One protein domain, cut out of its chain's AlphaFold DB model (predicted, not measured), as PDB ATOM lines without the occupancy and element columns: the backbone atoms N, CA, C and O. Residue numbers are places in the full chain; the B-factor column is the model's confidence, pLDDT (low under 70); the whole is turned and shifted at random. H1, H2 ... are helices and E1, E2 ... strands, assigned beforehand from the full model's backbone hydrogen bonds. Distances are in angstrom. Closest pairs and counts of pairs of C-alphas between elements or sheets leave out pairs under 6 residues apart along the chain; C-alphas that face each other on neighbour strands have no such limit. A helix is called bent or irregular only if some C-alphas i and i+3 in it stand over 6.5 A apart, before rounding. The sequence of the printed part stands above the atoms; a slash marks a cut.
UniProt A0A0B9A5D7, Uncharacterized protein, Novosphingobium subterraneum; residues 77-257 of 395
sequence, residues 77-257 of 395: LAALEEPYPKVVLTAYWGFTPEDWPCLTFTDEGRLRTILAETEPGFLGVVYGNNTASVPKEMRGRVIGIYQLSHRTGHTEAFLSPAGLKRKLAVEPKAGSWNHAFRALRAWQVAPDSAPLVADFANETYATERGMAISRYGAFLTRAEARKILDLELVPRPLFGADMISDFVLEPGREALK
ATOM      1  N   LEU A  77     -48.132 -16.071  93.202       91.38
ATOM      2  CA  LEU A  77     -48.601 -15.984  94.589       91.38
ATOM      3  C   LEU A  77     -48.391 -17.304  95.342       91.38
ATOM      4  O   LEU A  77     -48.058 -17.270  96.523       91.38
ATOM      5  N   ALA A  78     -48.479 -18.454  94.663       92.19
ATOM      6  CA  ALA A  78     -48.231 -19.752  95.290       92.19
ATOM      7  C   ALA A  78     -46.801 -19.861  95.852       92.19
ATOM      8  O   ALA A  78     -46.609 -20.424  96.926       92.19
ATOM      9  N   ALA A  79     -45.808 -19.225  95.214       93.12
ATOM     10  CA  ALA A  79     -44.430 -19.206  95.717       93.12
ATOM     11  C   ALA A  79     -44.282 -18.459  97.060       93.12
ATOM     12  O   ALA A  79     -43.322 -18.701  97.795       93.12
ATOM     13  N   LEU A  80     -45.215 -17.551  97.377       93.56
ATOM     14  CA  LEU A  80     -45.255 -16.774  98.624       93.56
ATOM     15  C   LEU A  80     -46.024 -17.486  99.744       93.56
ATOM     16  O   LEU A  80     -45.888 -17.136 100.919       93.56
ATOM     17  N   GLU A  81     -46.876 -18.446  99.388       90.25
ATOM     18  CA  GLU A  81     -47.737 -19.161 100.332       90.25
ATOM     19  C   GLU A  81     -47.041 -20.361 100.975       90.25
ATOM     20  O   GLU A  81     -47.406 -20.739 102.095       90.25
ATOM     21  N   GLU A  82     -46.001 -20.879 100.318       89.81
ATOM     22  CA  GLU A  82     -45.146 -21.958 100.806       89.81
ATOM     23  C   GLU A  82     -44.620 -21.710 102.232       89.81
ATOM     24  O   GLU A  82     -44.273 -20.577 102.593       89.81
ATOM     25  N   PRO A  83     -44.486 -22.766 103.059       87.62
ATOM     26  CA  PRO A  83     -43.820 -22.663 104.356       87.62
ATOM     27  C   PRO A  83     -42.379 -22.145 104.232       87.62
ATOM     28  O   PRO A  83     -41.936 -21.354 105.063       87.62
ATOM     29  N   TYR A  84     -41.687 -22.560 103.163       90.44
ATOM     30  CA  TYR A  84     -40.340 -22.129 102.799       90.44
ATOM     31  C   TYR A  84     -40.387 -21.469 101.414       90.44
ATOM     32  O   TYR A  84     -40.206 -22.158 100.401       90.44
ATOM     33  N   PRO A  85     -40.684 -20.159 101.346       91.56
ATOM     34  CA  PRO A  85     -40.938 -19.483 100.082       91.56
ATOM     35  C   PRO A  85     -39.705 -19.519  99.180       91.56
ATOM     36  O   PRO A  85     -38.570 -19.291  99.604       91.56
ATOM     37  N   LYS A  86     -39.930 -19.782  97.892       93.50
ATOM     38  CA  LYS A  86     -38.870 -19.813  96.876       93.50
ATOM     39  C   LYS A  86     -38.615 -18.400  96.358       93.50
ATOM     40  O   LYS A  86     -38.849 -18.092  95.192       93.50
ATOM     41  N   VAL A  87     -38.185 -17.523  97.263       97.50
ATOM     42  CA  VAL A  87     -37.951 -16.104  96.981       97.50
ATOM     43  C   VAL A  87     -36.517 -15.746  97.327       97.50
ATOM     44  O   VAL A  87     -36.116 -15.810  98.487       97.50
ATOM     45  N   VAL A  88     -35.744 -15.369  96.312       97.69
ATOM     46  CA  VAL A  88     -34.323 -15.033  96.442       97.69
ATOM     47  C   VAL A  88     -34.150 -13.520  96.437       97.69
ATOM     48  O   VAL A  88     -34.538 -12.856  95.484       97.69
ATOM     49  N   LEU A  89     -33.521 -12.972  97.468       97.44
ATOM     50  CA  LEU A  89     -33.060 -11.590  97.538       97.44
ATOM     51  C   LEU A  89     -31.651 -11.469  96.943       97.44
ATOM     52  O   LEU A  89     -30.758 -12.225  97.325       97.44
ATOM     53  N   THR A  90     -31.422 -10.489  96.066       95.31
ATOM     54  CA  THR A  90     -30.089 -10.123  95.556       95.31
ATOM     55  C   THR A  90     -29.941  -8.611  95.365       95.31
ATOM     56  O   THR A  90     -30.922  -7.871  95.426       95.31
ATOM     57  N   ALA A  91     -28.712  -8.147  95.122       92.50
ATOM     58  CA  ALA A  91     -28.379  -6.728  95.016       92.50
ATOM     59  C   ALA A  91     -27.779  -6.364  93.655       92.50
ATOM     60  O   ALA A  91     -26.738  -6.919  93.291       92.50
ATOM     61  N   TYR A  92     -28.371  -5.388  92.964       90.12
ATOM     62  CA  TYR A  92     -27.938  -4.895  91.650       90.12
ATOM     63  C   TYR A  92     -27.588  -3.405  91.658       90.12
ATOM     64  O   TYR A  92     -27.804  -2.696  92.640       90.12
ATOM     65  N   TRP A  93     -27.040  -2.938  90.529       88.31
ATOM     66  CA  TRP A  93     -26.757  -1.520  90.285       88.31
ATOM     67  C   TRP A  93     -27.949  -0.738  89.710       88.31
ATOM     68  O   TRP A  93     -27.924   0.485  89.641       88.31
ATOM     69  N   GLY A  94     -29.004  -1.447  89.316       89.75
ATOM     70  CA  GLY A  94     -30.246  -0.900  88.786       89.75
ATOM     71  C   GLY A  94     -31.206  -2.026  88.410       89.75
ATOM     72  O   GLY A  94     -30.860  -3.205  88.516       89.75
ATOM     73  N   PHE A  95     -32.404  -1.666  87.961       93.19
ATOM     74  CA  PHE A  95     -33.434  -2.617  87.550       93.19
ATOM     75  C   PHE A  95     -34.061  -2.162  86.232       93.19
ATOM     76  O   PHE A  95     -34.931  -1.298  86.207       93.19
ATOM     77  N   THR A  96     -33.563  -2.716  85.126       91.75
ATOM     78  CA  THR A  96     -33.997  -2.384  83.756       91.75
ATOM     79  C   THR A  96     -34.311  -3.675  82.998       91.75
ATOM     80  O   THR A  96     -33.498  -4.141  82.190       91.75
ATOM     81  N   PRO A  97     -35.434  -4.327  83.310       92.94
ATOM     82  CA  PRO A  97     -35.810  -5.608  82.716       92.94
ATOM     83  C   PRO A  97     -35.950  -5.569  81.183       92.94
ATOM     84  O   PRO A  97     -35.803  -6.607  80.538       92.94
ATOM     85  N   GLU A  98     -36.139  -4.385  80.590       89.88
ATOM     86  CA  GLU A  98     -36.218  -4.189  79.135       89.88
ATOM     87  C   GLU A  98     -34.886  -4.441  78.429       89.88
ATOM     88  O   GLU A  98     -34.871  -4.735  77.241       89.88
ATOM     89  N   ASP A  99     -33.777  -4.322  79.160       91.06
ATOM     90  CA  ASP A  99     -32.422  -4.544  78.655       91.06
ATOM     91  C   ASP A  99     -31.722  -5.721  79.337       91.06
ATOM     92  O   ASP A  99     -30.791  -6.312  78.784       91.06
ATOM     93  N   TRP A 100     -32.167  -6.052  80.549       94.94
ATOM     94  CA  TRP A 100     -31.574  -7.040  81.439       94.94
ATOM     95  C   TRP A 100     -32.659  -7.979  81.999       94.94
ATOM     96  O   TRP A 100     -32.990  -7.915  83.184       94.94
ATOM     97  N   PRO A 101     -33.273  -8.849  81.177       94.88
ATOM     98  CA  PRO A 101     -34.404  -9.691  81.580       94.88
ATOM     99  C   PRO A 101     -33.948 -10.978  82.292       94.88
ATOM    100  O   PRO A 101     -34.359 -12.086  81.931       94.88
ATOM    101  N   CYS A 102     -33.040 -10.880  83.264       96.12
ATOM    102  CA  CYS A 102     -32.488 -12.060  83.926       96.12
ATOM    103  C   CYS A 102     -31.928 -11.787  85.331       96.12
ATOM    104  O   CYS A 102     -31.455 -10.692  85.649       96.12
ATOM    105  N   LEU A 103     -31.953 -12.830  86.170       96.31
ATOM    106  CA  LEU A 103     -31.271 -12.851  87.464       96.31
ATOM    107  C   LEU A 103     -29.880 -13.469  87.289       96.31
ATOM    108  O   LEU A 103     -29.790 -14.604  86.835       96.31
ATOM    109  N   THR A 104     -28.813 -12.755  87.636       94.88
ATOM    110  CA  THR A 104     -27.432 -13.051  87.269       94.88
ATOM    111  C   THR A 104     -26.558 -13.264  88.495       94.88
ATOM    112  O   THR A 104     -26.729 -12.655  89.550       94.88
ATOM    113  N   PHE A 105     -25.570 -14.131  88.319       93.12
ATOM    114  CA  PHE A 105     -24.584 -14.520  89.309       93.12
ATOM    115  C   PHE A 105     -23.216 -14.586  88.640       93.12
ATOM    116  O   PHE A 105     -23.079 -14.937  87.466       93.12
ATOM    117  N   THR A 106     -22.180 -14.227  89.393       90.81
ATOM    118  CA  THR A 106     -20.796 -14.407  88.926       90.81
ATOM    119  C   THR A 106     -20.359 -15.864  89.042       90.81
ATOM    120  O   THR A 106     -19.570 -16.330  88.235       90.81
ATOM    121  N   ASP A 107     -20.874 -16.584  90.037       90.38
ATOM    122  CA  ASP A 107     -20.512 -17.970  90.319       90.38
ATOM    123  C   ASP A 107     -21.584 -18.931  89.785       90.38
ATOM    124  O   ASP A 107     -22.733 -18.898  90.234       90.38
ATOM    125  N   GLU A 108     -21.211 -19.797  88.839       93.50
ATOM    126  CA  GLU A 108     -22.095 -20.842  88.309       93.50
ATOM    127  C   GLU A 108     -22.530 -21.826  89.401       93.50
ATOM    128  O   GLU A 108     -23.677 -22.277  89.406       93.50
ATOM    129  N   GLY A 109     -21.638 -22.133  90.353       93.56
ATOM    130  CA  GLY A 109     -21.941 -23.025  91.469       93.56
ATOM    131  C   GLY A 109     -23.144 -22.519  92.255       93.56
ATOM    132  O   GLY A 109     -24.057 -23.288  92.558       93.56
ATOM    133  N   ARG A 110     -23.217 -21.201  92.473       92.81
ATOM    134  CA  ARG A 110     -24.363 -20.599  93.149       92.81
ATOM    135  C   ARG A 110     -25.646 -20.663  92.331       92.81
ATOM    136  O   ARG A 110     -26.696 -20.969  92.898       92.81
ATOM    137  N   LEU A 111     -25.574 -20.407  91.025       94.75
ATOM    138  CA  LEU A 111     -26.726 -20.591  90.143       94.75
ATOM    139  C   LEU A 111     -27.253 -22.031  90.246       94.75
ATOM    140  O   LEU A 111     -28.456 -22.226  90.393       94.75
ATOM    141  N   ARG A 112     -26.366 -23.033  90.258       94.75
ATOM    142  CA  ARG A 112     -26.754 -24.445  90.415       94.75
ATOM    143  C   ARG A 112     -27.387 -24.737  91.778       94.75
ATOM    144  O   ARG A 112     -28.357 -25.485  91.826       94.75
ATOM    145  N   THR A 113     -26.897 -24.134  92.864       94.56
ATOM    146  CA  THR A 113     -27.531 -24.251  94.189       94.56
ATOM    147  C   THR A 113     -28.955 -23.702  94.177       94.56
ATOM    148  O   THR A 113     -29.878 -24.389  94.598       94.56
ATOM    149  N   ILE A 114     -29.160 -22.494  93.640       95.00
ATOM    150  CA  ILE A 114     -30.501 -21.896  93.559       95.00
ATOM    151  C   ILE A 114     -31.411 -22.745  92.667       95.00
ATOM    152  O   ILE A 114     -32.559 -22.982  93.026       95.00
ATOM    153  N   LEU A 115     -30.901 -23.253  91.542       94.12
ATOM    154  CA  LEU A 115     -31.653 -24.133  90.647       94.12
ATOM    155  C   LEU A 115     -32.126 -25.407  91.369       94.12
ATOM    156  O   LEU A 115     -33.261 -25.824  91.173       94.12
ATOM    157  N   ALA A 116     -31.283 -25.997  92.222       93.00
ATOM    158  CA  ALA A 116     -31.617 -27.199  92.988       93.00
ATOM    159  C   ALA A 116     -32.600 -26.942  94.146       93.00
ATOM    160  O   ALA A 116     -33.336 -27.845  94.537       93.00
ATOM    161  N   GLU A 117     -32.608 -25.730  94.706       92.94
ATOM    162  CA  GLU A 117     -33.437 -25.363  95.862       92.94
ATOM    163  C   GLU A 117     -34.766 -24.687  95.485       92.94
ATOM    164  O   GLU A 117     -35.598 -24.437  96.363       92.94
ATOM    165  N   THR A 118     -34.985 -24.395  94.201       94.50
ATOM    166  CA  THR A 118     -36.173 -23.697  93.681       94.50
ATOM    167  C   THR A 118     -36.941 -24.533  92.662       94.50
ATOM    168  O   THR A 118     -36.546 -25.637  92.302       94.50
ATOM    169  N   GLU A 119     -38.053 -23.984  92.182       93.12
ATOM    170  CA  GLU A 119     -38.856 -24.528  91.088       93.12
ATOM    171  C   GLU A 119     -39.055 -23.449  90.011       93.12
ATOM    172  O   GLU A 119     -38.921 -22.256  90.317       93.12
ATOM    173  N   PRO A 120     -39.383 -23.821  88.761       94.19
ATOM    174  CA  PRO A 120     -39.699 -22.843  87.728       94.19
ATOM    175  C   PRO A 120     -40.811 -21.894  88.188       94.19
ATOM    176  O   PRO A 120     -41.826 -22.328  88.721       94.19
ATOM    177  N   GLY A 121     -40.626 -20.595  87.968       94.38
ATOM    178  CA  GLY A 121     -41.543 -19.545  88.414       94.38
ATOM    179  C   GLY A 121     -41.213 -18.944  89.783       94.38
ATOM    180  O   GLY A 121     -41.954 -18.074  90.234       94.38
ATOM    181  N   PHE A 122     -40.116 -19.358  90.431       97.31
ATOM    182  CA  PHE A 122     -39.630 -18.733  91.666       97.31
ATOM    183  C   PHE A 122     -39.390 -17.222  91.499       97.31
ATOM    184  O   PHE A 122     -39.206 -16.719  90.385       97.31
ATOM    185  N   LEU A 123     -39.383 -16.485  92.610       98.31
ATOM    186  CA  LEU A 123     -39.264 -15.026  92.583       98.31
ATOM    187  C   LEU A 123     -37.855 -14.566  92.959       98.31
ATOM    188  O   LEU A 123     -37.242 -15.078  93.894       98.31
ATOM    189  N   GLY A 124     -37.353 -13.566  92.243       98.06
ATOM    190  CA  GLY A 124     -36.119 -12.856  92.557       98.06
ATOM    191  C   GLY A 124     -36.421 -11.415  92.947       98.06
ATOM    192  O   GLY A 124     -36.853 -10.642  92.097       98.06
ATOM    193  N   VAL A 125     -36.179 -11.042  94.199       98.19
ATOM    194  CA  VAL A 125     -36.280  -9.662  94.690       98.19
ATOM    195  C   VAL A 125     -34.926  -8.982  94.536       98.19
ATOM    196  O   VAL A 125     -33.901  -9.490  94.995       98.19
ATOM    197  N   VAL A 126     -34.922  -7.814  93.903       97.50
ATOM    198  CA  VAL A 126     -33.721  -7.027  93.640       97.50
ATOM    199  C   VAL A 126     -33.768  -5.752  94.466       97.50
ATOM    200  O   VAL A 126     -34.731  -4.986  94.383       97.50
ATOM    201  N   TYR A 127     -32.707  -5.493  95.227       96.62
ATOM    202  CA  TYR A 127     -32.481  -4.198  95.866       96.62
ATOM    203  C   TYR A 127     -31.270  -3.482  95.259       96.62
ATOM    204  O   TYR A 127     -30.343  -4.115  94.745       96.62
ATOM    205  N   GLY A 128     -31.275  -2.151  95.295       93.56
ATOM    206  CA  GLY A 128     -30.114  -1.355  94.912       93.56
ATOM    207  C   GLY A 128     -29.040  -1.469  95.987       93.56
ATOM    208  O   GLY A 128     -29.300  -1.172  97.151       93.56
ATOM    209  N   ASN A 129     -27.830  -1.904  95.644       85.88
ATOM    210  CA  ASN A 129     -26.754  -1.935  96.637       85.88
ATOM    211  C   ASN A 129     -26.319  -0.506  97.056       85.88
ATOM    212  O   ASN A 129     -26.707   0.493  96.454       85.88
ATOM    213  N   ASN A 130     -25.507  -0.391  98.109       82.06
ATOM    214  CA  ASN A 130     -25.096   0.909  98.656       82.06
ATOM    215  C   ASN A 130     -23.859   1.516  97.961       82.06
ATOM    216  O   ASN A 130     -23.114   2.270  98.586       82.06
ATOM    217  N   THR A 131     -23.597   1.193  96.689       81.44
ATOM    218  CA  THR A 131     -22.432   1.736  95.967       81.44
ATOM    219  C   THR A 131     -22.765   3.017  95.206       81.44
ATOM    220  O   THR A 131     -23.925   3.334  94.934       81.44
ATOM    221  N   ALA A 132     -21.724   3.763  94.824       76.94
ATOM    222  CA  ALA A 132     -21.871   4.973  94.019       76.94
ATOM    223  C   ALA A 132     -22.503   4.711  92.636       76.94
ATOM    224  O   ALA A 132     -23.136   5.611  92.089       76.94
ATOM    225  N   SER A 133     -22.374   3.487  92.109       81.56
ATOM    226  CA  SER A 133     -22.916   3.074  90.808       81.56
ATOM    227  C   SER A 133     -24.442   2.950  90.783       81.56
ATOM    228  O   SER A 133     -25.024   2.916  89.705       81.56
ATOM    229  N   VAL A 134     -25.089   2.880  91.951       83.38
ATOM    230  CA  VAL A 134     -26.552   2.901  92.080       83.38
ATOM    231  C   VAL A 134     -27.021   4.353  92.218       83.38
ATOM    232  O   VAL A 134     -26.430   5.092  93.019       83.38
ATOM    233  N   PRO A 135     -28.080   4.780  91.503       85.00
ATOM    234  CA  PRO A 135     -28.714   6.079  91.725       85.00
ATOM    235  C   PRO A 135     -29.081   6.280  93.200       85.00
ATOM    236  O   PRO A 135     -29.527   5.344  93.863       85.00
ATOM    237  N   LYS A 136     -28.861   7.479  93.749       85.12
ATOM    238  CA  LYS A 136     -28.960   7.737  95.201       85.12
ATOM    239  C   LYS A 136     -30.320   7.319  95.770       85.12
ATOM    240  O   LYS A 136     -30.379   6.772  96.865       85.12
ATOM    241  N   GLU A 137     -31.375   7.551  95.008       84.44
ATOM    242  CA  GLU A 137     -32.761   7.215  95.307       84.44
ATOM    243  C   GLU A 137     -33.029   5.705  95.380       84.44
ATOM    244  O   GLU A 137     -33.949   5.296  96.076       84.44
ATOM    245  N   MET A 138     -32.214   4.868  94.730       91.12
ATOM    246  CA  MET A 138     -32.358   3.405  94.706       91.12
ATOM    247  C   MET A 138     -31.497   2.688  95.756       91.12
ATOM    248  O   MET A 138     -31.709   1.503  96.025       91.12
ATOM    249  N   ARG A 139     -30.502   3.370  96.335       92.94
ATOM    250  CA  ARG A 139     -29.536   2.757  97.260       92.94
ATOM    251  C   ARG A 139     -30.232   2.223  98.501       92.94
ATOM    252  O   ARG A 139     -30.949   2.947  99.187       92.94
ATOM    253  N   GLY A 140     -29.996   0.950  98.782       93.06
ATOM    254  CA  GLY A 140     -30.561   0.251  99.922       93.06
ATOM    255  C   GLY A 140     -32.067   0.043  99.828       93.06
ATOM    256  O   GLY A 140     -32.649  -0.335 100.835       93.06
ATOM    257  N   ARG A 141     -32.709   0.275  98.674       96.06
ATOM    258  CA  ARG A 141     -34.156   0.089  98.488       96.06
ATOM    259  C   ARG A 141     -34.469  -1.114  97.621       96.06
ATOM    260  O   ARG A 141     -33.691  -1.454  96.730       96.06
ATOM    261  N   VAL A 142     -35.618  -1.740  97.854       97.56
ATOM    262  CA  VAL A 142     -36.153  -2.775  96.958       97.56
ATOM    263  C   VAL A 142     -36.633  -2.103  95.673       97.56
ATOM    264  O   VAL A 142     -37.531  -1.271  95.716       97.56
ATOM    265  N   ILE A 143     -36.024  -2.445  94.539       96.88
ATOM    266  CA  ILE A 143     -36.233  -1.746  93.260       96.88
ATOM    267  C   ILE A 143     -37.016  -2.566  92.236       96.88
ATOM    268  O   ILE A 143     -37.592  -1.999  91.309       96.88
ATOM    269  N   GLY A 144     -37.075  -3.888  92.390       97.31
ATOM    270  CA  GLY A 144     -37.822  -4.714  91.455       97.31
ATOM    271  C   GLY A 144     -37.895  -6.182  91.824       97.31
ATOM    272  O   GLY A 144     -37.226  -6.658  92.742       97.31
ATOM    273  N   ILE A 145     -38.745  -6.890  91.093       98.12
ATOM    274  CA  ILE A 145     -39.036  -8.307  91.273       98.12
ATOM    275  C   ILE A 145     -39.051  -8.971  89.903       98.12
ATOM    276  O   ILE A 145     -39.732  -8.508  88.989       98.12
ATOM    277  N   TYR A 146     -38.338 -10.082  89.771       97.88
ATOM    278  CA  TYR A 146     -38.466 -11.000  88.648       97.88
ATOM    279  C   TYR A 146     -39.276 -12.225  89.058       97.88
ATOM    280  O   TYR A 146     -39.071 -12.771  90.139       97.88
ATOM    281  N   GLN A 147     -40.115 -12.717  88.154       96.81
ATOM    282  CA  GLN A 147     -40.506 -14.123  88.143       96.81
ATOM    283  C   GLN A 147     -39.569 -14.859  87.189       96.81
ATOM    284  O   GLN A 147     -39.397 -14.433  86.045       96.81
ATOM    285  N   LEU A 148     -38.949 -15.944  87.645       96.31
ATOM    286  CA  LEU A 148     -37.807 -16.551  86.967       96.31
ATOM    287  C   LEU A 148     -38.123 -17.949  86.457       96.31
ATOM    288  O   LEU A 148     -38.751 -18.761  87.127       96.31
ATOM    289  N   SER A 149     -37.657 -18.233  85.249       94.62
ATOM    290  CA  SER A 149     -37.661 -19.581  84.682       94.62
ATOM    291  C   SER A 149     -36.526 -20.421  85.270       94.62
ATOM    292  O   SER A 149     -35.597 -19.902  85.887       94.62
ATOM    293  N   HIS A 150     -36.543 -21.721  84.988       94.00
ATOM    294  CA  HIS A 150     -35.369 -22.593  85.157       94.00
ATOM    295  C   HIS A 150     -34.520 -22.699  83.884       94.00
ATOM    296  O   HIS A 150     -33.601 -23.512  83.805       94.00
ATOM    297  N   ARG A 151     -34.778 -21.856  82.876       92.88
ATOM    298  CA  ARG A 151     -33.887 -21.730  81.725       92.88
ATOM    299  C   ARG A 151     -32.664 -20.919  82.139       92.88
ATOM    300  O   ARG A 151     -32.725 -19.694  82.265       92.88
ATOM    301  N   THR A 152     -31.555 -21.623  82.320       95.31
ATOM    302  CA  THR A 152     -30.272 -21.035  82.698       95.31
ATOM    303  C   THR A 152     -29.343 -20.884  81.500       95.31
ATOM    304  O   THR A 152     -29.468 -21.602  80.507       95.31
ATOM    305  N   GLY A 153     -28.383 -19.969  81.581       94.69
ATOM    306  CA  GLY A 153     -27.372 -19.810  80.539       94.69
ATOM    307  C   GLY A 153     -26.421 -18.660  80.819       94.69
ATOM    308  O   GLY A 153     -26.431 -18.084  81.910       94.69
ATOM    309  N   HIS A 154     -25.614 -18.319  79.815       95.81
ATOM    310  CA  HIS A 154     -24.808 -17.112  79.883       95.81
ATOM    311  C   HIS A 154     -25.696 -15.870  79.830       95.81
ATOM    312  O   HIS A 154     -26.574 -15.775  78.975       95.81
ATOM    313  N   THR A 155     -25.441 -14.904  80.711       95.31
ATOM    314  CA  THR A 155     -26.208 -13.651  80.816       95.31
ATOM    315  C   THR A 155     -26.380 -12.961  79.469       95.31
ATOM    316  O   THR A 155     -27.475 -12.524  79.140       95.31
ATOM    317  N   GLU A 156     -25.321 -12.919  78.663       94.75
ATOM    318  CA  GLU A 156     -25.269 -12.252  77.355       94.75
ATOM    319  C   GLU A 156     -26.298 -12.798  76.361       94.75
ATOM    320  O   GLU A 156     -26.803 -12.044  75.538       94.75
ATOM    321  N   ALA A 157     -26.678 -14.074  76.485       94.25
ATOM    322  CA  ALA A 157     -27.711 -14.686  75.654       94.25
ATOM    323  C   ALA A 157     -29.129 -14.174  75.975       94.25
ATOM    324  O   ALA A 157     -30.075 -14.481  75.246       94.25
ATOM    325  N   PHE A 158     -29.296 -13.437  77.077       94.44
ATOM    326  CA  PHE A 158     -30.570 -12.864  77.507       94.44
ATOM    327  C   PHE A 158     -30.610 -11.337  77.413       94.44
ATOM    328  O   PHE A 158     -31.699 -10.777  77.470       94.44
ATOM    329  N   LEU A 159     -29.468 -10.656  77.281       93.38
ATOM    330  CA  LEU A 159     -29.424  -9.193  77.259       93.38
ATOM    331  C   LEU A 159     -29.887  -8.624  75.915       93.38
ATOM    332  O   LEU A 159     -29.647  -9.206  74.857       93.38
ATOM    333  N   SER A 160     -30.475  -7.426  75.960       91.88
ATOM    334  CA  SER A 160     -30.614  -6.595  74.761       91.88
ATOM    335  C   SER A 160     -29.233  -6.105  74.292       91.88
ATOM    336  O   SER A 160     -28.276  -6.107  75.075       91.88
ATOM    337  N   PRO A 161     -29.093  -5.596  73.052       90.19
ATOM    338  CA  PRO A 161     -27.854  -4.946  72.621       90.19
ATOM    339  C   PRO A 161     -27.411  -3.800  73.550       90.19
ATOM    340  O   PRO A 161     -26.218  -3.641  73.822       90.19
ATOM    341  N   ALA A 162     -28.363  -3.026  74.087       88.25
ATOM    342  CA  ALA A 162     -28.080  -1.953  75.040       88.25
ATOM    343  C   ALA A 162     -27.662  -2.501  76.415       88.25
ATOM    344  O   ALA A 162     -26.716  -1.987  77.020       88.25
ATOM    345  N   GLY A 163     -28.308  -3.573  76.885       90.62
ATOM    346  CA  GLY A 163     -27.932  -4.287  78.106       90.62
ATOM    347  C   GLY A 163     -26.527  -4.877  78.022       90.62
ATOM    348  O   GLY A 163     -25.733  -4.701  78.945       90.62
ATOM    349  N   LEU A 164     -26.178  -5.494  76.890       92.75
ATOM    350  CA  LEU A 164     -24.845  -6.041  76.635       92.75
ATOM    351  C   LEU A 164     -23.780  -4.942  76.640       92.75
ATOM    352  O   LEU A 164     -22.777  -5.059  77.344       92.75
ATOM    353  N   LYS A 165     -24.021  -3.839  75.918       91.44
ATOM    354  CA  LYS A 165     -23.125  -2.674  75.926       91.44
ATOM    355  C   LYS A 165     -22.909  -2.150  77.346       91.44
ATOM    356  O   LYS A 165     -21.781  -1.837  77.718       91.44
ATOM    357  N   ARG A 166     -23.975  -2.079  78.148       90.06
ATOM    358  CA  ARG A 166     -23.900  -1.646  79.546       90.06
ATOM    359  C   ARG A 166     -23.101  -2.620  80.399       90.06
ATOM    360  O   ARG A 166     -22.232  -2.154  81.123       90.06
ATOM    361  N   LYS A 167     -23.351  -3.933  80.291       90.94
ATOM    362  CA  LYS A 167     -22.572  -4.969  80.990       90.94
ATOM    363  C   LYS A 167     -21.086  -4.737  80.747       90.94
ATOM    364  O   LYS A 167     -20.359  -4.532  81.705       90.94
ATOM    365  N   LEU A 168     -20.672  -4.690  79.482       90.44
ATOM    366  CA  LEU A 168     -19.267  -4.536  79.092       90.44
ATOM    367  C   LEU A 168     -18.638  -3.231  79.605       90.44
ATOM    368  O   LEU A 168     -17.450  -3.203  79.899       90.44
ATOM    369  N   ALA A 169     -19.423  -2.159  79.729       87.69
ATOM    370  CA  ALA A 169     -18.937  -0.873  80.225       87.69
ATOM    371  C   ALA A 169     -18.743  -0.830  81.748       87.69
ATOM    372  O   ALA A 169     -17.947  -0.031  82.234       87.69
ATOM    373  N   VAL A 170     -19.498  -1.634  82.501       83.75
ATOM    374  CA  VAL A 170     -19.565  -1.538  83.970       83.75
ATOM    375  C   VAL A 170     -19.097  -2.814  84.676       83.75
ATOM    376  O   VAL A 170     -19.091  -2.880  85.902       83.75
ATOM    377  N   GLU A 171     -18.708  -3.842  83.925       83.00
ATOM    378  CA  GLU A 171     -18.249  -5.110  84.476       83.00
ATOM    379  C   GLU A 171     -17.007  -4.898  85.366       83.00
ATOM    380  O   GLU A 171     -15.985  -4.405  84.888       83.00
ATOM    381  N   PRO A 172     -17.043  -5.271  86.660       79.06
ATOM    382  CA  PRO A 172     -15.941  -4.984  87.580       79.06
ATOM    383  C   PRO A 172     -14.687  -5.808  87.270       79.06
ATOM    384  O   PRO A 172     -13.572  -5.390  87.570       79.06
ATOM    385  N   LYS A 173     -14.868  -7.001  86.697       83.69
ATOM    386  CA  LYS A 173     -13.805  -7.865  86.178       83.69
ATOM    387  C   LYS A 173     -14.379  -8.767  85.099       83.69
ATOM    388  O   LYS A 173     -15.531  -9.184  85.228       83.69
ATOM    389  N   ALA A 174     -13.559  -9.125  84.116       82.06
ATOM    390  CA  ALA A 174     -13.953 -10.033  83.047       82.06
ATOM    391  C   ALA A 174     -14.601 -11.310  83.610       82.06
ATOM    392  O   ALA A 174     -14.027 -12.004  84.456       82.06
ATOM    393  N   GLY A 175     -15.812 -11.588  83.145       81.56
ATOM    394  CA  GLY A 175     -16.603 -12.751  83.520       81.56
ATOM    395  C   GLY A 175     -17.466 -12.592  84.775       81.56
ATOM    396  O   GLY A 175     -17.928 -13.586  85.342       81.56
ATOM    397  N   SER A 176     -17.700 -11.361  85.224       87.81
ATOM    398  CA  SER A 176     -18.664 -11.069  86.283       87.81
ATOM    399  C   SER A 176     -20.093 -11.156  85.762       87.81
ATOM    400  O   SER A 176     -20.409 -10.761  84.642       87.81
ATOM    401  N   TRP A 177     -20.987 -11.649  86.620       90.19
ATOM    402  CA  TRP A 177     -22.413 -11.781  86.305       90.19
ATOM    403  C   TRP A 177     -22.660 -12.580  85.023       90.19
ATOM    404  O   TRP A 177     -23.489 -12.200  84.199       90.19
ATOM    405  N   ASN A 178     -21.911 -13.666  84.827       94.00
ATOM    406  CA  ASN A 178     -21.940 -14.450  83.600       94.00
ATOM    407  C   ASN A 178     -23.046 -15.490  83.541       94.00
ATOM    408  O   ASN A 178     -23.382 -15.906  82.441       94.00
ATOM    409  N   HIS A 179     -23.596 -15.909  84.676       95.69
ATOM    410  CA  HIS A 179     -24.535 -17.022  84.749       95.69
ATOM    411  C   HIS A 179     -25.897 -16.506  85.173       95.69
ATOM    412  O   HIS A 179     -25.980 -15.756  86.140       95.69
ATOM    413  N   ALA A 180     -26.960 -16.893  84.474       96.44
ATOM    414  CA  ALA A 180     -28.260 -16.285  84.698       96.44
ATOM    415  C   ALA A 180     -29.439 -17.246  84.604       96.44
ATOM    416  O   ALA A 180     -29.406 -18.201  83.831       96.44
ATOM    417  N   PHE A 181     -30.504 -16.917  85.334       96.88
ATOM    418  CA  PHE A 181     -31.863 -17.401  85.108       96.88
ATOM    419  C   PHE A 181     -32.607 -16.403  84.222       96.88
ATOM    420  O   PHE A 181     -32.629 -15.206  84.521       96.88
ATOM    421  N   ARG A 182     -33.251 -16.876  83.154       95.81
ATOM    422  CA  ARG A 182     -34.099 -16.022  82.313       95.81
ATOM    423  C   ARG A 182     -35.373 -15.619  83.064       95.81
ATOM    424  O   ARG A 182     -36.032 -16.477  83.657       95.81
ATOM    425  N   ALA A 183     -35.751 -14.345  82.998       95.75
ATOM    426  CA  ALA A 183     -37.020 -13.858  83.532       95.75
ATOM    427  C   ALA A 183     -38.209 -14.232  82.631       95.75
ATOM    428  O   ALA A 183     -38.096 -14.281  81.405       95.75
ATOM    429  N   LEU A 184     -39.346 -14.495  83.271       91.75
ATOM    430  CA  LEU A 184     -40.656 -14.720  82.655       91.75
ATOM    431  C   LEU A 184     -41.508 -13.451  82.711       91.75
ATOM    432  O   LEU A 184     -42.156 -13.097  81.733       91.75
ATOM    433  N   ARG A 185     -41.465 -12.755  83.852       92.31
ATOM    434  CA  ARG A 185     -42.092 -11.451  84.093       92.31
ATOM    435  C   ARG A 185     -41.192 -10.601  84.983       92.31
ATOM    436  O   ARG A 185     -40.349 -11.139  85.707       92.31
ATOM    437  N   ALA A 186     -41.388  -9.290  84.940       94.31
ATOM    438  CA  ALA A 186     -40.752  -8.353  85.851       94.31
ATOM    439  C   ALA A 186     -41.747  -7.298  86.324       94.31
ATOM    440  O   ALA A 186     -42.613  -6.861  85.566       94.31
ATOM    441  N   TRP A 187     -41.558  -6.850  87.559       95.12
ATOM    442  CA  TRP A 187     -42.251  -5.711  88.132       95.12
ATOM    443  C   TRP A 187     -41.232  -4.780  88.764       95.12
ATOM    444  O   TRP A 187     -40.346  -5.222  89.496       95.12
ATOM    445  N   GLN A 188     -41.351  -3.492  88.484       95.12
ATOM    446  CA  GLN A 188     -40.583  -2.463  89.165       95.12
ATOM    447  C   GLN A 188     -41.367  -1.989  90.385       95.12
ATOM    448  O   GLN A 188     -42.577  -1.787  90.297       95.12
ATOM    449  N   VAL A 189     -40.681  -1.802  91.509       95.69
ATOM    450  CA  VAL A 189     -41.287  -1.166  92.683       95.69
ATOM    451  C   VAL A 189     -41.338   0.338  92.434       95.69
ATOM    452  O   VAL A 189     -40.342   0.912  91.982       95.69
ATOM    453  N   ALA A 190     -42.476   0.978  92.705       90.38
ATOM    454  CA  ALA A 190     -42.582   2.427  92.580       90.38
ATOM    455  C   ALA A 190     -41.501   3.105  93.447       90.38
ATOM    456  O   ALA A 190     -41.437   2.827  94.647       90.38
ATOM    457  N   PRO A 191     -40.644   3.976  92.874       88.88
ATOM    458  CA  PRO A 191     -39.519   4.571  93.607       88.88
ATOM    459  C   PRO A 191     -39.949   5.291  94.888       88.88
ATOM    460  O   PRO A 191     -39.271   5.218  95.910       88.88
ATOM    461  N   ASP A 192     -41.116   5.924  94.817       86.75
ATOM    462  CA  ASP A 192     -41.742   6.731  95.860       86.75
ATOM    463  C   ASP A 192     -42.128   5.919  97.106       86.75
ATOM    464  O   ASP A 192     -42.058   6.417  98.226       86.75
ATOM    465  N   SER A 193     -42.491   4.648  96.922       89.31
ATOM    466  CA  SER A 193     -42.919   3.744  97.993       89.31
ATOM    467  C   SER A 193     -41.927   2.603  98.234       89.31
ATOM    468  O   SER A 193     -42.234   1.664  98.967       89.31
ATOM    469  N   ALA A 194     -40.763   2.624  97.578       94.31
ATOM    470  CA  ALA A 194     -39.788   1.546  97.649       94.31
ATOM    471  C   ALA A 194     -39.197   1.458  99.070       94.31
ATOM    472  O   ALA A 194     -38.487   2.381  99.487       94.31
ATOM    473  N   PRO A 195     -39.441   0.378  99.836       96.38
ATOM    474  CA  PRO A 195     -38.942   0.280 101.203       96.38
ATOM    475  C   PRO A 195     -37.427   0.084 101.218       96.38
ATOM    476  O   PRO A 195     -36.840  -0.439 100.260       96.38
ATOM    477  N   LEU A 196     -36.790   0.446 102.333       95.56
ATOM    478  CA  LEU A 196     -35.414   0.034 102.579       95.56
ATOM    479  C   LEU A 196     -35.355  -1.494 102.688       95.56
ATOM    480  O   LEU A 196     -36.223  -2.129 103.285       95.56
ATOM    481  N   VAL A 197     -34.298  -2.092 102.148       96.25
ATOM    482  CA  VAL A 197     -34.055  -3.536 102.232       96.25
ATOM    483  C   VAL A 197     -33.913  -3.995 103.683       96.25
ATOM    484  O   VAL A 197     -34.305  -5.111 103.993       96.25
ATOM    485  N   ALA A 198     -33.421  -3.129 104.576       94.56
ATOM    486  CA  ALA A 198     -33.333  -3.414 106.006       94.56
ATOM    487  C   ALA A 198     -34.712  -3.538 106.676       94.56
ATOM    488  O   ALA A 198     -34.869  -4.360 107.570       94.56
ATOM    489  N   ASP A 199     -35.717  -2.792 106.210       95.44
ATOM    490  CA  ASP A 199     -37.088  -2.881 106.731       95.44
ATOM    491  C   ASP A 199     -37.858  -4.027 106.056       95.44
ATOM    492  O   ASP A 199     -38.657  -4.742 106.673       95.44
ATOM    493  N   PHE A 200     -37.604  -4.230 104.761       97.06
ATOM    494  CA  PHE A 200     -38.242  -5.268 103.963       97.06
ATOM    495  C   PHE A 200     -37.745  -6.671 104.342       97.06
ATOM    496  O   PHE A 200     -38.552  -7.556 104.619       97.06
ATOM    497  N   ALA A 201     -36.433  -6.869 104.418       96.62
ATOM    498  CA  ALA A 201     -35.787  -8.137 104.733       96.62
ATOM    499  C   ALA A 201     -35.049  -8.059 106.081       96.62
ATOM    500  O   ALA A 201     -33.854  -8.315 106.159       96.62
ATOM    501  N   ASN A 202     -35.754  -7.670 107.142       94.50
ATOM    502  CA  ASN A 202     -35.187  -7.383 108.462       94.50
ATOM    503  C   ASN A 202     -34.581  -8.594 109.204       94.50
ATOM    504  O   ASN A 202     -33.931  -8.406 110.228       94.50
ATOM    505  N   GLU A 203     -34.788  -9.821 108.722       94.12
ATOM    506  CA  GLU A 203     -34.190 -11.047 109.271       94.12
ATOM    507  C   GLU A 203     -33.073 -11.583 108.360       94.12
ATOM    508  O   GLU A 203     -32.011 -12.018 108.822       94.12
ATOM    509  N   THR A 204     -33.295 -11.535 107.047       93.62
ATOM    510  CA  THR A 204     -32.359 -12.030 106.032       93.62
ATOM    511  C   THR A 204     -31.219 -11.038 105.784       93.62
ATOM    512  O   THR A 204     -30.054 -11.438 105.649       93.62
ATOM    513  N   TYR A 205     -31.532  -9.744 105.719       92.94
ATOM    514  CA  TYR A 205     -30.586  -8.669 105.447       92.94
ATOM    515  C   TYR A 205     -29.997  -8.092 106.736       92.94
ATOM    516  O   TYR A 205     -30.698  -7.640 107.632       92.94
ATOM    517  N   ALA A 206     -28.670  -8.024 106.756       83.44
ATOM    518  CA  ALA A 206     -27.899  -7.200 107.675       83.44
ATOM    519  C   ALA A 206     -26.811  -6.483 106.867       83.44
ATOM    520  O   ALA A 206     -26.376  -6.997 105.828       83.44
ATOM    521  N   THR A 207     -26.365  -5.303 107.301       75.50
ATOM    522  CA  THR A 207     -25.420  -4.474 106.529       75.50
ATOM    523  C   THR A 207     -24.130  -5.232 106.207       75.50
ATOM    524  O   THR A 207     -23.669  -5.224 105.063       75.50
ATOM    525  N   GLU A 208     -23.601  -5.983 107.169       77.62
ATOM    526  CA  GLU A 208     -22.433  -6.854 107.028       77.62
ATOM    527  C   GLU A 208     -22.653  -8.031 106.060       77.62
ATOM    528  O   GLU A 208     -21.699  -8.548 105.475       77.62
ATOM    529  N   ARG A 209     -23.909  -8.427 105.819       80.69
ATOM    530  CA  ARG A 209     -24.282  -9.486 104.866       80.69
ATOM    531  C   ARG A 209     -24.530  -8.961 103.455       80.69
ATOM    532  O   ARG A 209     -24.654  -9.770 102.538       80.69
ATOM    533  N   GLY A 210     -24.552  -7.644 103.232       79.06
ATOM    534  CA  GLY A 210     -24.887  -7.048 101.932       79.06
ATOM    535  C   GLY A 210     -24.024  -7.562 100.770       79.06
ATOM    536  O   GLY A 210     -24.552  -7.923  99.718       79.06
ATOM    537  N   MET A 211     -22.705  -7.691 100.971       80.12
ATOM    538  CA  MET A 211     -21.803  -8.263  99.957       80.12
ATOM    539  C   MET A 211     -22.080  -9.746  99.695       80.12
ATOM    540  O   MET A 211     -22.068 -10.179  98.542       80.12
ATOM    541  N   ALA A 212     -22.351 -10.525 100.747       84.25
ATOM    542  CA  ALA A 212     -22.685 -11.939 100.614       84.25
ATOM    543  C   ALA A 212     -24.013 -12.120  99.867       84.25
ATOM    544  O   ALA A 212     -24.085 -12.932  98.950       84.25
ATOM    545  N   ILE A 213     -25.027 -11.308 100.174       87.50
ATOM    546  CA  ILE A 213     -26.316 -11.315  99.471       87.50
ATOM    547  C   ILE A 213     -26.144 -10.865  98.016       87.50
ATOM    548  O   ILE A 213     -26.735 -11.461  97.129       87.50
ATOM    549  N   SER A 214     -25.314  -9.864  97.721       84.25
ATOM    550  CA  SER A 214     -25.068  -9.458  96.328       84.25
ATOM    551  C   SER A 214     -24.371 -10.555  95.516       84.25
ATOM    552  O   SER A 214     -24.690 -10.765  94.348       84.25
ATOM    553  N   ARG A 215     -23.421 -11.273  96.127       84.38
ATOM    554  CA  ARG A 215     -22.648 -12.317  95.443       84.38
ATOM    555  C   ARG A 215     -23.409 -13.629  95.311       84.38
ATOM    556  O   ARG A 215     -23.319 -14.279  94.270       84.38
ATOM    557  N   TYR A 216     -24.092 -14.030  96.375       87.81
ATOM    558  CA  TYR A 216     -24.713 -15.340  96.479       87.81
ATOM    559  C   TYR A 216     -26.240 -15.267  96.397       87.81
ATOM    560  O   TYR A 216     -26.883 -16.202  95.947       87.81
ATOM    561  N   GLY A 217     -26.863 -14.168  96.786       92.50
ATOM    562  CA  GLY A 217     -28.298 -14.124  97.039       92.50
ATOM    563  C   GLY A 217     -28.673 -14.887  98.311       92.50
ATOM    564  O   GLY A 217     -27.945 -15.778  98.760       92.50
ATOM    565  N   ALA A 218     -29.816 -14.551  98.894       95.06
ATOM    566  CA  ALA A 218     -30.323 -15.180 100.111       95.06
ATOM    567  C   ALA A 218     -31.816 -15.482  99.981       95.06
ATOM    568  O   ALA A 218     -32.540 -14.715  99.353       95.06
ATOM    569  N   PHE A 219     -32.277 -16.589 100.556       96.06
ATOM    570  CA  PHE A 219     -33.706 -16.885 100.600       96.06
ATOM    571  C   PHE A 219     -34.374 -16.041 101.675       96.06
ATOM    572  O   PHE A 219     -33.876 -15.982 102.797       96.06
ATOM    573  N   LEU A 220     -35.484 -15.401 101.319       96.88
ATOM    574  CA  LEU A 220     -36.310 -14.680 102.275       96.88
ATOM    575  C   LEU A 220     -37.071 -15.655 103.169       96.88
ATOM    576  O   LEU A 220     -37.467 -16.744 102.747       96.88
ATOM    577  N   THR A 221     -37.343 -15.227 104.394       96.31
ATOM    578  CA  THR A 221     -38.303 -15.912 105.260       96.31
ATOM    579  C   THR A 221     -39.728 -15.745 104.726       96.31
ATOM    580  O   THR A 221     -40.020 -14.884 103.892       96.31
ATOM    581  N   ARG A 222     -40.668 -16.544 105.245       95.56
ATOM    582  CA  ARG A 222     -42.091 -16.423 104.898       95.56
ATOM    583  C   ARG A 222     -42.663 -15.043 105.216       95.56
ATOM    584  O   ARG A 222     -43.433 -14.510 104.420       95.56
ATOM    585  N   ALA A 223     -42.290 -14.465 106.357       95.69
ATOM    586  CA  ALA A 223     -42.764 -13.146 106.760       95.69
ATOM    587  C   ALA A 223     -42.271 -12.056 105.794       95.69
ATOM    588  O   ALA A 223     -43.066 -11.242 105.332       95.69
ATOM    589  N   GLU A 224     -40.989 -12.086 105.427       97.12
ATOM    590  CA  GLU A 224     -40.391 -11.126 104.492       97.12
ATOM    591  C   GLU A 224     -40.933 -11.287 103.069       97.12
ATOM    592  O   GLU A 224     -41.310 -10.301 102.440       97.12
ATOM    593  N   ALA A 225     -41.045 -12.521 102.568       97.38
ATOM    594  CA  ALA A 225     -41.591 -12.793 101.239       97.38
ATOM    595  C   ALA A 225     -43.027 -12.263 101.087       97.38
ATOM    596  O   ALA A 225     -43.377 -11.703 100.049       97.38
ATOM    597  N   ARG A 226     -43.861 -12.372 102.131       96.12
ATOM    598  CA  ARG A 226     -45.244 -11.868 102.096       96.12
ATOM    599  C   ARG A 226     -45.338 -10.348 101.989       96.12
ATOM    600  O   ARG A 226     -46.321  -9.876 101.424       96.12
ATOM    601  N   LYS A 227     -44.323  -9.591 102.424       97.25
ATOM    602  CA  LYS A 227     -44.292  -8.123 102.261       97.25
ATOM    603  C   LYS A 227     -44.317  -7.697 100.789       97.25
ATOM    604  O   LYS A 227     -44.700  -6.571 100.494       97.25
ATOM    605  N   ILE A 228     -43.977  -8.590  99.849       97.50
ATOM    606  CA  ILE A 228     -44.133  -8.345  98.405       97.50
ATOM    607  C   ILE A 228     -45.574  -7.961  98.048       97.50
ATOM    608  O   ILE A 228     -45.788  -7.125  97.174       97.50
ATOM    609  N   LEU A 229     -46.563  -8.547  98.729       94.75
ATOM    610  CA  LEU A 229     -47.985  -8.314  98.467       94.75
ATOM    611  C   LEU A 229     -48.421  -6.868  98.732       94.75
ATOM    612  O   LEU A 229     -49.451  -6.439  98.204       94.75
ATOM    613  N   ASP A 230     -47.645  -6.148  99.540       94.75
ATOM    614  CA  ASP A 230     -47.914  -4.778  99.967       94.75
ATOM    615  C   ASP A 230     -47.109  -3.746  99.165       94.75
ATOM    616  O   ASP A 230     -47.368  -2.550  99.277       94.75
ATOM    617  N   LEU A 231     -46.162  -4.188  98.327       95.62
ATOM    618  CA  LEU A 231     -45.399  -3.297  97.454       95.62
ATOM    619  C   LEU A 231     -46.285  -2.731  96.348       95.62
ATOM    620  O   LEU A 231     -47.126  -3.436  95.796       95.62
ATOM    621  N   GLU A 232     -46.040  -1.482  95.967       92.88
ATOM    622  CA  GLU A 232     -46.633  -0.912  94.760       92.88
ATOM    623  C   GLU A 232     -45.771  -1.281  93.555       92.88
ATOM    624  O   GLU A 232     -44.606  -0.886  93.452       92.88
ATOM    625  N   LEU A 233     -46.340  -2.089  92.668       92.00
ATOM    626  CA  LEU A 233     -45.652  -2.722  91.559       92.00
ATOM    627  C   LEU A 233     -46.181  -2.194  90.230       92.00
ATOM    628  O   LEU A 233     -47.385  -2.060  90.024       92.00
ATOM    629  N   VAL A 234     -45.258  -1.952  89.306       88.69
ATOM    630  CA  VAL A 234     -45.548  -1.638  87.906       88.69
ATOM    631  C   VAL A 234     -44.984  -2.772  87.053       88.69
ATOM    632  O   VAL A 234     -43.766  -2.983  87.089       88.69
ATOM    633  N   PRO A 235     -45.806  -3.518  86.293       90.19
ATOM    634  CA  PRO A 235     -45.307  -4.501  85.333       90.19
ATOM    635  C   PRO A 235     -44.308  -3.855  84.369       90.19
ATOM    636  O   PRO A 235     -44.488  -2.707  83.975       90.19
ATOM    637  N   ARG A 236     -43.242  -4.558  83.984       88.06
ATOM    638  CA  ARG A 236     -42.249  -4.044  83.028       88.06
ATOM    639  C   ARG A 236     -42.040  -5.023  81.875       88.06
ATOM    640  O   ARG A 236     -42.075  -6.237  82.103       88.06
ATOM    641  N   PRO A 237     -41.797  -4.525  80.650       87.50
ATOM    642  CA  PRO A 237     -41.525  -5.399  79.523       87.50
ATOM    643  C   PRO A 237     -40.160  -6.072  79.689       87.50
ATOM    644  O   PRO A 237     -39.256  -5.541  80.337       87.50
ATOM    645  N   LEU A 238     -40.008  -7.246  79.079       88.06
ATOM    646  CA  LEU A 238     -38.737  -7.964  79.012       88.06
ATOM    647  C   LEU A 238     -38.197  -7.928  77.584       88.06
ATOM    648  O   LEU A 238     -38.961  -8.063  76.627       88.06
ATOM    649  N   PHE A 239     -36.874  -7.841  77.427       87.12
ATOM    650  CA  PHE A 239     -36.264  -8.073  76.118       87.12
ATOM    651  C   PHE A 239     -36.592  -9.484  75.604       87.12
ATOM    652  O   PHE A 239     -36.390 -10.482  76.299       87.12
ATOM    653  N   GLY A 240     -37.086  -9.573  74.366       79.06
ATOM    654  CA  GLY A 240     -37.407 -10.849  73.724       79.06
ATOM    655  C   GLY A 240     -38.617 -11.581  74.320       79.06
ATOM    656  O   GLY A 240     -38.680 -12.810  74.210       79.06
ATOM    657  N   ALA A 241     -39.533 -10.853  74.966       77.25
ATOM    658  CA  ALA A 241     -40.865 -11.324  75.351       77.25
ATOM    659  C   ALA A 241     -41.962 -10.551  74.597       77.25
ATOM    660  O   ALA A 241     -41.690  -9.525  73.972       77.25
ATOM    661  N   ASP A 242     -43.194 -11.056  74.663       67.75
ATOM    662  CA  ASP A 242     -44.356 -10.402  74.061       67.75
ATOM    663  C   ASP A 242     -44.656  -9.057  74.752       67.75
ATOM    664  O   ASP A 242     -44.378  -8.871  75.941       67.75
ATOM    665  N   MET A 243     -45.206  -8.099  73.997       58.12
ATOM    666  CA  MET A 243     -45.517  -6.771  74.530       58.12
ATOM    667  C   MET A 243     -46.605  -6.847  75.604       58.12
ATOM    668  O   MET A 243     -47.681  -7.397  75.384       58.12
ATOM    669  N   ILE A 244     -46.331  -6.221  76.746       62.53
ATOM    670  CA  ILE A 244     -47.317  -5.965  77.796       62.53
ATOM    671  C   ILE A 244     -48.037  -4.659  77.442       62.53
ATOM    672  O   ILE A 244     -47.378  -3.658  77.158       62.53
ATOM    673  N   SER A 245     -49.372  -4.669  77.434       53.94
ATOM    674  CA  SER A 245     -50.195  -3.491  77.118       53.94
ATOM    675  C   SER A 245     -50.468  -2.587  78.323       53.94
ATOM    676  O   SER A 245     -50.687  -1.394  78.136       53.94
ATOM    677  N   ASP A 246     -50.434  -3.131  79.543       65.38
ATOM    678  CA  ASP A 246     -50.833  -2.425  80.761       65.38
ATOM    679  C   ASP A 246     -49.655  -2.243  81.732       65.38
ATOM    680  O   ASP A 246     -49.109  -3.203  82.277       65.38
ATOM    681  N   PHE A 247     -49.288  -0.981  81.971       74.81
ATOM    682  CA  PHE A 247     -48.252  -0.548  82.922       74.81
ATOM    683  C   PHE A 247     -48.879   0.075  84.176       74.81
ATOM    684  O   PHE A 247     -48.425   1.102  84.676       74.81
ATOM    685  N   VAL A 248     -49.982  -0.504  84.649       79.69
ATOM    686  CA  VAL A 248     -50.749   0.057  85.764       79.69
ATOM    687  C   VAL A 248     -50.015  -0.201  87.078       79.69
ATOM    688  O   VAL A 248     -49.544  -1.307  87.337       79.69
ATOM    689  N   LEU A 249     -49.912   0.843  87.901       83.19
ATOM    690  CA  LEU A 249     -49.404   0.749  89.264       83.19
ATOM    691  C   LEU A 249     -50.444   0.068  90.156       83.19
ATOM    692  O   LEU A 249     -51.523   0.618  90.382       83.19
ATOM    693  N   GLU A 250     -50.097  -1.092  90.700       86.25
ATOM    694  CA  GLU A 250     -50.996  -1.899  91.525       86.25
ATOM    695  C   GLU A 250     -50.273  -2.463  92.756       86.25
ATOM    696  O   GLU A 250     -49.066  -2.710  92.711       86.25
ATOM    697  N   PRO A 251     -50.978  -2.718  93.873       88.81
ATOM    698  CA  PRO A 251     -50.408  -3.478  94.980       88.81
ATOM    699  C   PRO A 251     -49.976  -4.879  94.525       88.81
ATOM    700  O   PRO A 251     -50.653  -5.501  93.704       88.81
ATOM    701  N   GLY A 252     -48.912  -5.430  95.109       86.00
ATOM    702  CA  GLY A 252     -48.347  -6.720  94.709       86.00
ATOM    703  C   GLY A 252     -49.347  -7.878  94.737       86.00
ATOM    704  O   GLY A 252     -49.283  -8.767  93.890       86.00
ATOM    705  N   ARG A 253     -50.332  -7.839  95.644       90.50
ATOM    706  CA  ARG A 253     -51.432  -8.821  95.691       90.50
ATOM    707  C   ARG A 253     -52.292  -8.866  94.422       90.50
ATOM    708  O   ARG A 253     -52.882  -9.904  94.143       90.50
ATOM    709  N   GLU A 254     -52.383  -7.756  93.693       87.00
ATOM    710  CA  GLU A 254     -53.093  -7.646  92.415       87.00
ATOM    711  C   GLU A 254     -52.120  -7.857  91.250       87.00
ATOM    712  O   GLU A 254     -52.343  -8.748  90.431       87.00
ATOM    713  N   ALA A 255     -50.977  -7.160  91.263       85.50
ATOM    714  CA  ALA A 255     -49.988  -7.188  90.183       85.50
ATOM    715  C   ALA A 255     -49.393  -8.584  89.907       85.50
ATOM    716  O   ALA A 255     -48.981  -8.880  88.783       85.50
ATOM    717  N   LEU A 256     -49.315  -9.444  90.933       87.62
ATOM    718  CA  LEU A 256     -48.800 -10.812  90.819       87.62
ATOM    719  C   LEU A 256     -49.863 -11.843  90.425       87.62
ATOM    720  O   LEU A 256     -49.513 -13.003  90.195       87.62
ATOM    721  N   LYS A 257     -51.148 -11.481  90.337       86.25
ATOM    722  CA  LYS A 257     -52.171 -12.445  89.912       86.25
ATOM    723  C   LYS A 257     -51.823 -13.018  88.526       86.25
ATOM    724  O   LYS A 257     -51.159 -12.353  87.721       86.25
TER     725      LYS A 257
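Overview. This is residues 77 to 257 of the 395 residues of an uncharacterized protein of Novosphingobium subterraneum (UniProt A0A0B9A5D7). A strongly twisted sheet of six strands makes the core, and its two longest strands, E4 and E5, are sharply bent, which brings the short edge strand E2 near E3. Mostly short helices surround it: H2, H4 and H6 lie over one face, H7 is on that same face but beside the strands, H1 and H7 pack on H6, H5 crosses over E1 and E3, and H3 is off the sheet. The printed part has 181 residues with seven named helices and six named strands, in the order H1 E1 E2 H2 E3 E4 H3 E5 H4 H5 H6 E6 H7; the class is mixed, helices and strands. The sheet is branched and its pairs are mixed, E1 and E3 parallel and the other four antiparallel. The whole is compact and rounded, with a radius of gyration of the C-alphas of 14.9 A and spans of 41 by 37 by 35 A.

Arrangement. In the sheet, E5, residues 179 to 189, has three neighbours. E4, residues 142 to 154, lies on one side of it, antiparallel, with N 145 and O 187 2.8 A apart. E2, residues 102 to 105, and E6, residues 232 to 236, lie on the other side, both antiparallel: E2 beside residues 179 to 183, with N 105 and O 179 at 2.7 A, and E6 beside residues 186 to 189, with N 188 and O 234 at 2.8 A. E4 bends by 103 degrees at residue 151 and E5 by 86 degrees at residue 184. E3, residues 123 to 128, forms a hairpin with E4, with N 124 and O 146 at 2.8 A. E1, residues 87 to 92, is parallel to E3, with N 125 and O 88 at 2.8 A. H5, residues 207 to 216, is on the sheet at a height of 9.5 A, over E1 and E3 and across the strands at 84 degrees to E1 on the local plane; its closest C-alpha pair with E1 is Ser 214 and Ala 91, 4.5 A. It is irregular, with C-alphas 208 and 211 7.2 A apart. H2, residues 108 to 117, is on the sheet at a height of 8.7 A. H6, residues 222 to 230, is on the same face as H2, at a height of 9.9 A. H6 touches H1, residues 78 to 81, closest at C-alphas 225 and 80, 6.0 A, and H7, residues 252 to 255, closest at C-alphas 229 and 252, 4.1 A. H4, residues 197 to 200, is close to H6 but not clearly touching, closest at C-alphas 200 and 224, 6.3 A. H3, residues 161 to 170, is not on the sheet and touches no helix. Every O i to N i+4 pair is within hydrogen-bond range in H2 and H3, but 4 of 6 in H5 and 1 of 5 in H6, where 5 of 6 O i to N i+3 pairs are; H1, H4 and H7 are too short for an i+4 pair.

Along the chain. From first to last C-alpha, E4 measures 25.0 A, E5 24.4 A, E3 16.6 A, E1 15.9 A, E6 12.9 A and E2 9.9 A. H5 measures 14.8 A, H3 14.5 A, H2 14.4 A and H6 13.9 A; H1, H4 and H7 have four residues each. H1 begins at C-alpha 78, (-48.231, -19.752, 95.290). E4 begins at C-alpha 142, (-36.153, -2.775, 96.958), and H7 ends at C-alpha 255, (-49.988, -7.188, 90.183).

Size, cuts and confidence. The C-alphas farthest apart, those of Glu 208 and Ser 245, are 40.9 A apart, while those of Leu 77 and Lys 257, the first and last printed, are 6.9 A apart. The printed part has no cut. The links E3 to E4 and E6 to H7 are long. Mean pLDDT of the printed part is 90.5, and residues 242 to 246 are under 70.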